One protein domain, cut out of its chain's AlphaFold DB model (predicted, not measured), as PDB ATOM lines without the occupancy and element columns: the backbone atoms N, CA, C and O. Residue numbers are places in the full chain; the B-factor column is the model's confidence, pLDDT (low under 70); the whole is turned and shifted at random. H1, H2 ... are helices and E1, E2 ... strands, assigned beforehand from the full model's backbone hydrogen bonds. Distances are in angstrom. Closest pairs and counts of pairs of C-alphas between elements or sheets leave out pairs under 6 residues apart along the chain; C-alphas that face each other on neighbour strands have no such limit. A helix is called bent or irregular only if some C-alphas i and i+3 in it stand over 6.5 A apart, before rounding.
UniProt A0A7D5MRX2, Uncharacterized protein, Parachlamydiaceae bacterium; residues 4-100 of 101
ATOM      1  N   GLY A   4     251.985 192.864 298.916       98.06
ATOM      2  CA  GLY A   4     251.116 192.205 299.881       98.06
ATOM      3  C   GLY A   4     250.393 191.040 299.221       98.06
ATOM      4  O   GLY A   4     249.724 191.236 298.208       98.06
ATOM      5  N   ASN A   5     250.486 189.839 299.794       98.00
ATOM      6  CA  ASN A   5     249.732 188.682 299.315       98.00
ATOM      7  C   ASN A   5     248.748 188.154 300.369       98.00
ATOM      8  O   ASN A   5     249.080 187.225 301.102       98.00
ATOM      9  N   PRO A   6     247.537 188.731 300.464       97.19
ATOM     10  CA  PRO A   6     246.455 188.103 301.211       97.19
ATOM     11  C   PRO A   6     245.828 186.904 300.480       97.19
ATOM     12  O   PRO A   6     245.128 186.124 301.119       97.19
ATOM     13  N   GLY A   7     246.008 186.773 299.160       97.12
ATOM     14  CA  GLY A   7     245.441 185.688 298.343       97.12
ATOM     15  C   GLY A   7     243.913 185.720 298.222       97.12
ATOM     16  O   GLY A   7     243.295 184.851 297.607       97.12
ATOM     17  N   THR A   8     243.276 186.725 298.815       95.75
ATOM     18  CA  THR A   8     241.827 186.837 298.935       95.75
ATOM     19  C   THR A   8     241.412 188.295 299.071       95.75
ATOM     20  O   THR A   8     242.226 189.180 299.354       95.75
ATOM     21  N   ASN A   9     240.119 188.553 298.892       90.88
ATOM     22  CA  ASN A   9     239.547 189.878 299.050       90.88
ATOM     23  C   ASN A   9     239.571 190.297 300.530       90.88
ATOM     24  O   ASN A   9     238.865 189.725 301.361       90.88
ATOM     25  N   ILE A  10     240.363 191.320 300.841       93.94
ATOM     26  CA  ILE A  10     240.451 191.942 302.169       93.94
ATOM     27  C   ILE A  10     239.923 193.383 302.133       93.94
ATOM     28  O   ILE A  10     239.433 193.861 301.108       93.94
ATOM     29  N   ASN A  11     240.007 194.096 303.260       94.19
ATOM     30  CA  ASN A  11     239.700 195.524 303.292       94.19
ATOM     31  C   ASN A  11     240.655 196.297 302.364       94.19
ATOM     32  O   ASN A  11     241.871 196.152 302.463       94.19
ATOM     33  N   GLN A  12     240.091 197.144 301.500       96.38
ATOM     34  CA  GLN A  12     240.815 197.866 300.449       96.38
ATOM     35  C   GLN A  12     241.883 198.800 301.016       96.38
ATOM     36  O   GLN A  12     242.878 199.029 300.349       96.38
ATOM     37  N   SER A  13     241.721 199.290 302.252       96.00
ATOM     38  CA  SER A  13     242.708 200.168 302.899       96.00
ATOM     39  C   SER A  13     244.118 199.575 302.963       96.00
ATOM     40  O   SER A  13     245.072 200.343 302.900       96.00
ATOM     41  N   ALA A  14     244.254 198.244 302.985       93.12
ATOM     42  CA  ALA A  14     245.547 197.562 302.923       93.12
ATOM     43  C   ALA A  14     246.314 197.832 301.614       93.12
ATOM     44  O   ALA A  14     247.538 197.766 301.592       93.12
ATOM     45  N   GLY A  15     245.616 198.191 300.529       94.88
ATOM     46  CA  GLY A  15     246.240 198.607 299.272       94.88
ATOM     47  C   GLY A  15     247.012 199.925 299.371       94.88
ATOM     48  O   GLY A  15     247.759 200.252 298.459       94.88
ATOM     49  N   ASN A  16     246.862 200.682 300.465       96.75
ATOM     50  CA  ASN A  16     247.671 201.877 300.728       96.75
ATOM     51  C   ASN A  16     249.004 201.556 301.424       96.75
ATOM     52  O   ASN A  16     249.878 202.419 301.478       96.75
ATOM     53  N   ASP A  17     249.152 200.342 301.964       97.19
ATOM     54  CA  ASP A  17     250.332 199.927 302.729       97.19
ATOM     55  C   ASP A  17     251.399 199.251 301.846       97.19
ATOM     56  O   ASP A  17     252.537 199.055 302.277       97.19
ATOM     57  N   VAL A  18     251.041 198.877 300.611       98.06
ATOM     58  CA  VAL A  18     251.884 198.124 299.670       98.06
ATOM     59  C   VAL A  18     251.781 198.688 298.253       98.06
ATOM     60  O   VAL A  18     250.797 199.327 297.902       98.06
ATOM     61  N   ASP A  19     252.783 198.421 297.414       98.31
ATOM     62  CA  ASP A  19     252.768 198.850 296.010       98.31
ATOM     63  C   ASP A  19     251.856 197.953 295.150       98.31
ATOM     64  O   ASP A  19     251.256 198.423 294.186       98.31
ATOM     65  N   ILE A  20     251.772 196.656 295.481       98.56
ATOM     66  CA  ILE A  20     250.975 195.649 294.762       98.56
ATOM     67  C   ILE A  20     250.238 194.778 295.777       98.56
ATOM     68  O   ILE A  20     250.855 194.271 296.715       98.56
ATOM     69  N   THR A  21     248.941 194.553 295.570       98.50
ATOM     70  CA  THR A  21     248.133 193.644 296.392       98.50
ATOM     71  C   THR A  21     247.622 192.464 295.570       98.50
ATOM     72  O   THR A  21     246.892 192.652 294.595       98.50
ATOM     73  N   ASN A  22     247.945 191.242 295.997       98.38
ATOM     74  CA  ASN A  22     247.363 190.024 295.441       98.38
ATOM     75  C   ASN A  22     246.012 189.721 296.081       98.38
ATOM     76  O   ASN A  22     245.939 189.222 297.200       98.38
ATOM     77  N   ILE A  23     244.933 190.012 295.364       97.75
ATOM     78  CA  ILE A  23     243.568 189.927 295.907       97.75
ATOM     79  C   ILE A  23     242.868 188.609 295.563       97.75
ATOM     80  O   ILE A  23     241.696 188.423 295.898       97.75
ATOM     81  N   PHE A  24     243.569 187.700 294.878       98.06
ATOM     82  CA  PHE A  24     243.038 186.409 294.468       98.06
ATOM     83  C   PHE A  24     244.150 185.376 294.255       98.06
ATOM     84  O   PHE A  24     245.069 185.606 293.474       98.06
ATOM     85  N   GLU A  25     244.025 184.221 294.905       97.44
ATOM     86  CA  GLU A  25     244.912 183.064 294.754       97.44
ATOM     87  C   GLU A  25     244.106 181.762 294.864       97.44
ATOM     88  O   GLU A  25     243.758 181.334 295.962       97.44
ATOM     89  N   ASN A  26     243.747 181.141 293.734       97.12
ATOM     90  CA  ASN A  26     242.926 179.917 293.728       97.12
ATOM     91  C   ASN A  26     243.223 178.985 292.543       97.12
ATOM     92  O   ASN A  26     243.829 179.372 291.547       97.12
ATOM     93  N   ASN A  27     242.700 177.758 292.620       96.81
ATOM     94  CA  ASN A  27     242.805 176.729 291.580       96.81
ATOM     95  C   ASN A  27     241.789 176.875 290.422       96.81
ATOM     96  O   ASN A  27     241.484 175.900 289.730       96.81
ATOM     97  N   TYR A  28     241.203 178.065 290.259       97.06
ATOM     98  CA  TYR A  28     240.199 178.387 289.243       97.06
ATOM     99  C   TYR A  28     240.311 179.849 288.798       97.06
ATOM    100  O   TYR A  28     240.860 180.690 289.503       97.06
ATOM    101  N   LEU A  29     239.742 180.161 287.630       98.31
ATOM    102  CA  LEU A  29     239.672 181.531 287.119       98.31
ATOM    103  C   LEU A  29     238.499 182.291 287.764       98.31
ATOM    104  O   LEU A  29     237.364 181.800 287.717       98.31
ATOM    105  N   PRO A  30     238.710 183.501 288.308       96.56
ATOM    106  CA  PRO A  30     237.638 184.289 288.892       96.56
ATOM    107  C   PRO A  30     236.737 184.865 287.797       96.56
ATOM    108  O   PRO A  30     237.051 185.864 287.149       96.56
ATOM    109  N   THR A  31     235.584 184.235 287.594       94.25
ATOM    110  CA  THR A  31     234.560 184.697 286.653       94.25
ATOM    111  C   THR A  31     233.233 184.906 287.393       94.25
ATOM    112  O   THR A  31     232.819 184.024 288.145       94.25
ATOM    113  N   PRO A  32     232.559 186.062 287.232       95.56
ATOM    114  CA  PRO A  32     232.974 187.246 286.469       95.56
ATOM    115  C   PRO A  32     234.050 188.080 287.196       95.56
ATOM    116  O   PRO A  32     234.114 188.083 288.423       95.56
ATOM    117  N   LEU A  33     234.853 188.853 286.453       96.31
ATOM    118  CA  LEU A  33     235.866 189.762 287.028       96.31
ATOM    119  C   LEU A  33     235.255 190.928 287.823       96.31
ATOM    120  O   LEU A  33     235.923 191.518 288.667       96.31
ATOM    121  N   THR A  34     233.968 191.228 287.615       95.56
ATOM    122  CA  THR A  34     233.242 192.301 288.317       95.56
ATOM    123  C   THR A  34     233.164 192.112 289.834       95.56
ATOM    124  O   THR A  34     232.902 193.074 290.563       95.56
ATOM    125  N   GLN A  35     233.451 190.904 290.326       95.25
ATOM    126  CA  GLN A  35     233.591 190.620 291.754       95.25
ATOM    127  C   GLN A  35     234.709 191.434 292.433       95.25
ATOM    128  O   GLN A  35     234.662 191.620 293.643       95.25
ATOM    129  N   PHE A  36     235.669 191.965 291.665       96.25
ATOM    130  CA  PHE A  36     236.772 192.794 292.166       96.25
ATOM    131  C   PHE A  36     236.540 194.302 292.000       96.25
ATOM    132  O   PHE A  36     237.476 195.092 292.122       96.25
ATOM    133  N   SER A  37     235.303 194.728 291.719       96.81
ATOM    134  CA  SER A  37     234.962 196.147 291.511       96.81
ATOM    135  C   SER A  37     235.296 197.050 292.692       96.81
ATOM    136  O   SER A  37     235.624 198.217 292.506       96.81
ATOM    137  N   ASN A  38     235.286 196.517 293.907       95.94
ATOM    138  CA  ASN A  38     235.764 197.209 295.099       95.94
ATOM    139  C   ASN A  38     237.259 197.574 295.040       95.94
ATOM    140  O   ASN A  38     237.656 198.536 295.685       95.94
ATOM    141  N   TRP A  39     238.077 196.841 294.281       97.75
ATOM    142  CA  TRP A  39     239.511 197.097 294.129       97.75
ATOM    143  C   TRP A  39     239.829 197.936 292.896       97.75
ATOM    144  O   TRP A  39     240.417 199.007 293.035       97.75
ATOM    145  N   TYR A  40     239.415 197.505 291.703       96.69
ATOM    146  CA  TYR A  40     239.825 198.174 290.459       96.69
ATOM    147  C   TYR A  40     239.149 199.536 290.226       96.69
ATOM    148  O   TYR A  40     239.560 200.284 289.345       96.69
ATOM    149  N   ASN A  41     238.118 199.882 291.007       97.25
ATOM    150  CA  ASN A  41     237.556 201.239 291.012       97.25
ATOM    151  C   ASN A  41     238.377 202.224 291.865       97.25
ATOM    152  O   ASN A  41     238.151 203.429 291.778       97.25
ATOM    153  N   ILE A  42     239.281 201.726 292.717       97.94
ATOM    154  CA  ILE A  42     240.083 202.528 293.658       97.94
ATOM    155  C   ILE A  42     241.556 202.536 293.242       97.94
ATOM    156  O   ILE A  42     242.211 203.574 293.307       97.94
ATOM    157  N   TYR A  43     242.067 201.386 292.806       98.12
ATOM    158  CA  TYR A  43     243.475 201.176 292.498       98.12
ATOM    159  C   TYR A  43     243.690 200.941 290.999       98.12
ATOM    160  O   TYR A  43     242.876 200.267 290.363       98.12
ATOM    161  N   PRO A  44     244.784 201.467 290.418       97.88
ATOM    162  CA  PRO A  44     245.131 201.186 289.030       97.88
ATOM    163  C   PRO A  44     245.541 199.712 288.860       97.88
ATOM    164  O   PRO A  44     246.005 199.098 289.825       97.88
ATOM    165  N   PRO A  45     245.495 199.157 287.633       97.88
ATOM    166  CA  PRO A  45     245.923 197.782 287.381       97.88
ATOM    167  C   PRO A  45     247.328 197.467 287.901       97.88
ATOM    168  O   PRO A  45     247.551 196.402 288.468       97.88
ATOM    169  N   SER A  46     248.271 198.412 287.803       97.75
ATOM    170  CA  SER A  46     249.649 198.238 288.283       97.75
ATOM    171  C   SER A  46     249.773 197.938 289.784       97.75
ATOM    172  O   SER A  46     250.830 197.473 290.202       97.75
ATOM    173  N   ALA A  47     248.724 198.194 290.572       98.25
ATOM    174  CA  ALA A  47     248.672 197.937 292.010       98.25
ATOM    175  C   ALA A  47     247.958 196.621 292.379       98.25
ATOM    176  O   ALA A  47     247.873 196.283 293.560       98.25
ATOM    177  N   LEU A  48     247.437 195.868 291.404       98.31
ATOM    178  CA  LEU A  48     246.634 194.666 291.641       98.31
ATOM    179  C   LEU A  48     247.249 193.440 290.965       98.31
ATOM    180  O   LEU A  48     247.659 193.494 289.802       98.31
ATOM    181  N   SER A  49     247.257 192.320 291.690       98.25
ATOM    182  CA  SER A  49     247.653 191.021 291.155       98.25
ATOM    183  C   SER A  49     246.627 189.922 291.404       98.25
ATOM    184  O   SER A  49     245.793 190.013 292.312       98.25
ATOM    185  N   LEU A  50     246.710 188.880 290.578       98.12
ATOM    186  CA  LEU A  50     246.013 187.616 290.777       98.12
ATOM    187  C   LEU A  50     246.933 186.432 290.473       98.12
ATOM    188  O   LEU A  50     247.815 186.510 289.613       98.12
ATOM    189  N   ILE A  51     246.658 185.318 291.144       98.38
ATOM    190  CA  ILE A  51     247.319 184.028 290.977       98.38
ATOM    191  C   ILE A  51     246.238 182.976 290.712       98.38
ATOM    192  O   ILE A  51     245.301 182.812 291.495       98.38
ATOM    193  N   CYS A  52     246.355 182.255 289.600       98.06
ATOM    194  CA  CYS A  52     245.527 181.087 289.305       98.06
ATOM    195  C   CYS A  52     246.419 179.874 289.033       98.06
ATOM    196  O   CYS A  52     247.313 179.939 288.194       98.06
ATOM    197  N   TYR A  53     246.157 178.755 289.694       98.19
ATOM    198  CA  TYR A  53     246.859 177.490 289.449       98.19
ATOM    199  C   TYR A  53     245.878 176.400 289.010       98.19
ATOM    200  O   TYR A  53     244.669 176.632 288.981       98.19
ATOM    201  N   ASN A  54     246.382 175.223 288.624       97.75
ATOM    202  CA  ASN A  54     245.573 174.122 288.086       97.75
ATOM    203  C   ASN A  54     244.715 174.531 286.860       97.75
ATOM    204  O   ASN A  54     243.606 174.035 286.647       97.75
ATOM    205  N   ILE A  55     245.216 175.455 286.033       98.44
ATOM    206  CA  ILE A  55     244.550 175.915 284.811       98.44
ATOM    207  C   ILE A  55     245.141 175.175 283.613       98.44
ATOM    208  O   ILE A  55     246.180 175.560 283.089       98.44
ATOM    209  N   SER A  56     244.462 174.117 283.166       97.44
ATOM    210  CA  SER A  56     244.971 173.116 282.207       97.44
ATOM    211  C   SER A  56     245.366 173.628 280.815       97.44
ATOM    212  O   SER A  56     245.989 172.899 280.048       97.44
ATOM    213  N   SER A  57     244.979 174.847 280.442       98.12
ATOM    214  CA  SER A  57     245.312 175.451 279.149       98.12
ATOM    215  C   SER A  57     245.359 176.972 279.258       98.12
ATOM    216  O   SER A  57     244.667 177.539 280.098       98.12
ATOM    217  N   LEU A  58     246.148 177.631 278.401       98.38
ATOM    218  CA  LEU A  58     246.307 179.089 278.405       98.38
ATOM    219  C   LEU A  58     244.954 179.800 278.176       98.38
ATOM    220  O   LEU A  58     244.437 179.765 277.055       98.38
ATOM    221  N   PRO A  59     244.385 180.499 279.179       98.12
ATOM    222  CA  PRO A  59     243.054 181.079 279.060       98.12
ATOM    223  C   PRO A  59     243.131 182.487 278.448       98.12
ATOM    224  O   PRO A  59     242.917 183.494 279.123       98.12
ATOM    225  N   THR A  60     243.451 182.567 277.154       98.25
ATOM    226  CA  THR A  60     243.758 183.826 276.444       98.25
ATOM    227  C   THR A  60     242.685 184.904 276.631       98.25
ATOM    228  O   THR A  60     242.998 186.008 277.068       98.25
ATOM    229  N   SER A  61     241.412 184.569 276.404       97.62
ATOM    230  CA  SER A  61     240.291 185.505 276.567       97.62
ATOM    231  C   SER A  61     240.150 186.029 277.995       97.62
ATOM    232  O   SER A  61     239.749 187.176 278.184       97.62
ATOM    233  N   PHE A  62     240.442 185.200 279.002       98.25
ATOM    234  CA  PHE A  62     240.427 185.633 280.396       98.25
ATOM    235  C   PHE A  62     241.587 186.588 280.668       98.25
ATOM    236  O   PHE A  62     241.346 187.655 281.214       98.25
ATOM    237  N   ILE A  63     242.810 186.252 280.242       98.31
ATOM    238  CA  ILE A  63     244.000 187.091 280.455       98.31
ATOM    239  C   ILE A  63     243.803 188.473 279.824       98.31
ATOM    240  O   ILE A  63     244.022 189.479 280.493       98.31
ATOM    241  N   THR A  64     243.308 188.542 278.584       98.00
ATOM    242  CA  THR A  64     243.016 189.820 277.911       98.00
ATOM    243  C   THR A  64     241.985 190.659 278.672       98.00
ATOM    244  O   THR A  64     242.110 191.879 278.729       98.00
ATOM    245  N   GLN A  65     240.967 190.033 279.274       97.75
ATOM    246  CA  GLN A  65     239.980 190.747 280.094       97.75
ATOM    247  C   GLN A  65     240.552 191.154 281.457       97.75
ATOM    248  O   GLN A  65     240.322 192.270 281.912       97.75
ATOM    249  N   ALA A  66     241.306 190.268 282.106       98.00
ATOM    250  CA  ALA A  66     241.903 190.500 283.414       98.00
ATOM    251  C   ALA A  66     242.945 191.622 283.372       98.00
ATOM    252  O   ALA A  66     242.989 192.427 284.297       98.00
ATOM    253  N   ALA A  67     243.705 191.747 282.281       97.69
ATOM    254  CA  ALA A  67     244.702 192.804 282.093       97.69
ATOM    255  C   ALA A  67     244.120 194.231 282.150       97.69
ATOM    256  O   ALA A  67     244.847 195.185 282.412       97.69
ATOM    257  N   GLN A  68     242.801 194.393 281.982       97.00
ATOM    258  CA  GLN A  68     242.125 195.683 282.172       97.00
ATOM    259  C   GLN A  68     242.094 196.135 283.641       97.00
ATOM    260  O   GLN A  68     241.935 197.324 283.909       97.00
ATOM    261  N   TYR A  69     242.231 195.200 284.586       97.31
ATOM    262  CA  TYR A  69     242.089 195.436 286.027       97.31
ATOM    263  C   TYR A  69     243.311 194.990 286.838       97.31
ATOM    264  O   TYR A  69     243.495 195.461 287.954       97.31
ATOM    265  N   PHE A  70     244.140 194.097 286.296       97.94
ATOM    266  CA  PHE A  70     245.290 193.495 286.966       97.94
ATOM    267  C   PHE A  70     246.547 193.672 286.119       97.94
ATOM    268  O   PHE A  70     246.621 193.173 285.000       97.94
ATOM    269  N   GLY A  71     247.550 194.353 286.667       97.44
ATOM    270  CA  GLY A  71     248.854 194.549 286.031       97.44
ATOM    271  C   GLY A  71     249.808 193.374 286.249       97.44
ATOM    272  O   GLY A  71     250.832 193.280 285.579       97.44
ATOM    273  N   TRP A  72     249.465 192.471 287.168       97.75
ATOM    274  CA  TRP A  72     250.280 191.322 287.541       97.75
ATOM    275  C   TRP A  72     249.419 190.061 287.515       97.75
ATOM    276  O   TRP A  72     248.518 189.881 288.334       97.75
ATOM    277  N   ILE A  73     249.677 189.191 286.547       98.19
ATOM    278  CA  ILE A  73     248.884 187.985 286.314       98.19
ATOM    279  C   ILE A  73     249.833 186.793 286.357       98.19
ATOM    280  O   ILE A  73     250.768 186.718 285.563       98.19
ATOM    281  N   PHE A  74     249.572 185.851 287.261       97.75
ATOM    282  CA  PHE A  74     250.221 184.544 287.282       97.75
ATOM    283  C   PHE A  74     249.178 183.465 286.998       97.75
ATOM    284  O   PHE A  74     248.154 183.395 287.680       97.75
ATOM    285  N   ILE A  75     249.428 182.633 285.986       98.06
ATOM    286  CA  ILE A  75     248.569 181.502 285.631       98.06
ATOM    287  C   ILE A  75     249.442 180.285 285.331       98.06
ATOM    288  O   ILE A  75     250.378 180.385 284.535       98.06
ATOM    289  N   THR A  76     249.123 179.149 285.951       98.50
ATOM    290  CA  THR A  76     249.836 177.882 285.751       98.50
ATOM    291  C   THR A  76     248.896 176.675 285.678       98.50
ATOM    292  O   THR A  76     247.797 176.700 286.236       98.50
ATOM    293  N   ASP A  77     249.314 175.609 284.991       98.19
ATOM    294  CA  ASP A  77     248.650 174.298 284.979       98.19
ATOM    295  C   ASP A  77     249.138 173.354 286.086       98.19
ATOM    296  O   ASP A  77     248.572 172.272 286.249       98.19
ATOM    297  N   ILE A  78     250.129 173.767 286.879       97.62
ATOM    298  CA  ILE A  78     250.627 173.004 288.030       97.62
ATOM    299  C   ILE A  78     249.532 172.906 289.102       97.62
ATOM    300  O   ILE A  78     248.806 173.873 289.354       97.62
ATOM    301  N   ASN A  79     249.386 171.726 289.710       94.19
ATOM    302  CA  ASN A  79     248.310 171.409 290.654       94.19
ATOM    303  C   ASN A  79     248.771 170.686 291.931       94.19
ATOM    304  O   ASN A  79     247.944 170.100 292.635       94.19
ATOM    305  N   ASP A  80     250.071 170.700 292.209       89.31
ATOM    306  CA  ASP A  80     250.642 170.145 293.430       89.31
ATOM    307  C   ASP A  80     250.561 171.148 294.598       89.31
ATOM    308  O   ASP A  80     249.865 172.164 294.543       89.31
ATOM    309  N   ALA A  81     251.214 170.809 295.710       88.81
ATOM    310  CA  ALA A  81     251.218 171.637 296.909       88.81
ATOM    311  C   ALA A  81     252.037 172.932 296.756       88.81
ATOM    312  O   ALA A  81     251.869 173.829 297.582       88.81
ATOM    313  N   ASP A  82     252.910 173.018 295.749       90.56
ATOM    314  CA  ASP A  82     253.784 174.163 295.506       90.56
ATOM    315  C   ASP A  82     253.743 174.551 294.018       90.56
ATOM    316  O   ASP A  82     254.699 174.313 293.279       90.56
ATOM    317  N   PRO A  83     252.650 175.189 293.553       92.69
ATOM    318  CA  PRO A  83     252.426 175.471 292.135       92.69
ATOM    319  C   PRO A  83     253.372 176.536 291.544       92.69
ATOM    320  O   PRO A  83     253.120 177.069 290.459       92.69
ATOM    321  N   TYR A  84     254.439 176.879 292.262       94.69
ATOM    322  CA  TYR A  84     255.397 177.935 291.966       94.69
ATOM    323  C   TYR A  84     256.785 177.398 291.580       94.69
ATOM    324  O   TYR A  84     257.654 178.191 291.212       94.69
ATOM    325  N   ASP A  85     257.008 176.081 291.658       94.69
ATOM    326  CA  ASP A  85     258.329 175.455 291.514       94.69
ATOM    327  C   ASP A  85     258.710 175.066 290.069       94.69
ATOM    328  O   ASP A  85     259.857 174.699 289.795       94.69
ATOM    329  N   ALA A  86     257.779 175.208 289.121       94.56
ATOM    330  CA  ALA A  86     257.987 174.912 287.709       94.56
ATOM    331  C   ALA A  86     257.269 175.905 286.779       94.56
ATOM    332  O   ALA A  86     256.449 176.732 287.182       94.56
ATOM    333  N   TYR A  87     257.596 175.828 285.487       96.81
ATOM    334  CA  TYR A  87     256.903 176.593 284.452       96.81
ATOM    335  C   TYR A  87     255.689 175.829 283.924       96.81
ATOM    336  O   TYR A  87     255.787 174.614 283.730       96.81
ATOM    337  N   PRO A  88     254.583 176.523 283.596       97.38
ATOM    338  CA  PRO A  88     253.448 175.862 282.982       97.38
ATOM    339  C   PRO A  88     253.775 175.342 281.587       97.38
ATOM    340  O   PRO A  88     254.616 175.908 280.879       97.38
ATOM    341  N   THR A  89     253.041 174.327 281.126       98.25
ATOM    342  CA  THR A  89     253.250 173.756 279.778       98.25
ATOM    343  C   THR A  89     253.086 174.784 278.649       98.25
ATOM    344  O   THR A  89     253.653 174.624 277.568       98.25
ATOM    345  N   TYR A  90     252.365 175.879 278.907       98.25
ATOM    346  CA  TYR A  90     252.135 176.997 277.988       98.25
ATOM    347  C   TYR A  90     252.960 178.261 278.292       98.25
ATOM    348  O   TYR A  90     252.615 179.338 277.804       98.25
ATOM    349  N   PHE A  91     254.050 178.170 279.065       98.06
ATOM    350  CA  PHE A  91     254.833 179.334 279.514       98.06
ATOM    351  C   PHE A  91     255.225 180.307 278.390       98.06
ATOM    352  O   PHE A  91     254.956 181.502 278.490       98.06
ATOM    353  N   ASN A  92     255.786 179.815 277.279       98.25
ATOM    354  CA  ASN A  92     256.205 180.682 276.169       98.25
ATOM    355  C   ASN A  92     255.027 181.459 275.558       98.25
ATOM    356  O   ASN A  92     255.137 182.658 275.310       98.25
ATOM    357  N   SER A  93     253.889 180.792 275.349       98.50
ATOM    358  CA  SER A  93     252.676 181.431 274.832       98.50
ATOM    359  C   SER A  93     252.070 182.408 275.838       98.50
ATOM    360  O   SER A  93     251.516 183.429 275.434       98.50
ATOM    361  N   PHE A  94     252.200 182.131 277.139       98.00
ATOM    362  CA  PHE A  94     251.756 183.038 278.189       98.00
ATOM    363  C   PHE A  94     252.561 184.342 278.190       98.00
ATOM    364  O   PHE A  94     251.973 185.417 278.096       98.00
ATOM    365  N   ILE A  95     253.895 184.257 278.201       97.06
ATOM    366  CA  ILE A  95     254.766 185.439 278.137       97.06
ATOM    367  C   ILE A  95     254.562 186.211 276.828       97.06
ATOM    368  O   ILE A  95     254.492 187.439 276.841       97.06
ATOM    369  N   GLN A  96     254.400 185.508 275.701       97.94
ATOM    370  CA  GLN A  96     254.094 186.146 274.421       97.94
ATOM    371  C   GLN A  96     252.780 186.932 274.481       97.94
ATOM    372  O   GLN A  96     252.745 188.075 274.031       97.94
ATOM    373  N   LEU A  97     251.719 186.362 275.059       97.75
ATOM    374  CA  LEU A  97     250.446 187.062 275.229       97.75
ATOM    375  C   LEU A  97     250.612 188.319 276.093       97.75
ATOM    376  O   LEU A  97     250.190 189.394 275.672       97.75
ATOM    377  N   LEU A  98     251.276 188.209 277.247       94.62
ATOM    378  CA  LEU A  98     251.509 189.347 278.143       94.62
ATOM    379  C   LEU A  98     252.307 190.475 277.473       94.62
ATOM    380  O   LEU A  98     252.043 191.638 277.741       94.62
ATOM    381  N   SER A  99     253.230 190.159 276.559       94.69
ATOM    382  CA  SER A  99     254.021 191.173 275.841       94.69
ATOM    383  C   SER A  99     253.222 192.037 274.851       94.69
ATOM    384  O   SER A  99     253.757 193.007 274.316       94.69
ATOM    385  N   THR A 100     251.966 191.671 274.578       94.81
ATOM    386  CA  THR A 100     251.081 192.368 273.627       94.81
ATOM    387  C   THR A 100     249.962 193.169 274.291       94.81
ATOM    388  O   THR A 100     249.170 193.787 273.578       94.81
TER     389      THR A 100
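Overview. This is residues 4 to 100 of the 101 residues of an uncharacterized protein of Parachlamydiaceae bacterium (UniProt A0A7D5MRX2). What shape do these atoms make? A small sheet of three parallel strands, E1, E2 and E3, makes the core, with four short helices set loosely round it: H1 past the edge strand E1, H4 past the edge strand E3, and H2 and H3 to one side. Residues 76 to 90, with no named element, loop out beyond the end of E3. How large and of what class is it? The 97 printed residues run H1 E1 H2 E2 H3 E3 H4, of mixed class with helices and strands, under half of the residues being in named elements. The whole is compact, with a radius of gyration of the C-alphas of 13.1 A, and spans 36 by 30 by 23 A.

Arrangement. What comes first along the printed part? H1, residues 12 to 16, only grazes the sheet, and its C-alpha of Gly 15 is 6.0 A from that of Thr 21 in E1, residues 20 to 26. How do the strands pair? E1 and E2, residues 48 to 52, are parallel at 21 degrees, with N 51 and O 24 2.8 A apart, within hydrogen-bond range. E2 and E3, residues 72 to 75, are parallel at 3 degrees, with N 52 and O 74 2.9 A apart, within range. Where are the other helices? H2, residues 33 to 40, and H3, residues 60 to 66, only graze the sheet; E1, H2, E2 and E2, H3, E3 are strand-helix-strand units, parallel neighbour strands with a helix between, each with a right-handed crossover. H4, residues 91 to 98, only grazes the sheet too, and is close to H3 but not clearly touching, the closest C-alphas, of Thr 60 and Leu 97, being 7.5 A apart. Are the helix backbones complete? Each O i to N i+4 pair is within hydrogen-bond range in H3 and H4, but 0 of 1 in H1 and 1 of 4 in H2, where 2 of 2 and 3 of 5 O i to N i+3 pairs are.

Along the chain. Where do the elements begin and end? H1 begins at C-alpha 12, (240.815, 197.866, 300.449), and H4 ends at C-alpha 98, (251.509, 189.347, 278.143). How long are they? From first to last C-alpha E1 measures 17.7 A, E2 13.8 A, E3 10.1 A and H4 10.6 A. Is H2 even? It is irregular, with C-alphas 35 and 38 7.7 A apart.

Size, cuts and confidence. Which C-alphas are farthest apart? Those of Ser 13 and Thr 89, at 36.7 A. Is there a cut or a long link? The printed part has no cut, and the link from E3 to H4 is long, with 15 residues. Is confidence low anywhere? No printed residue is under 70, and the mean pLDDT of the printed part is 96.8.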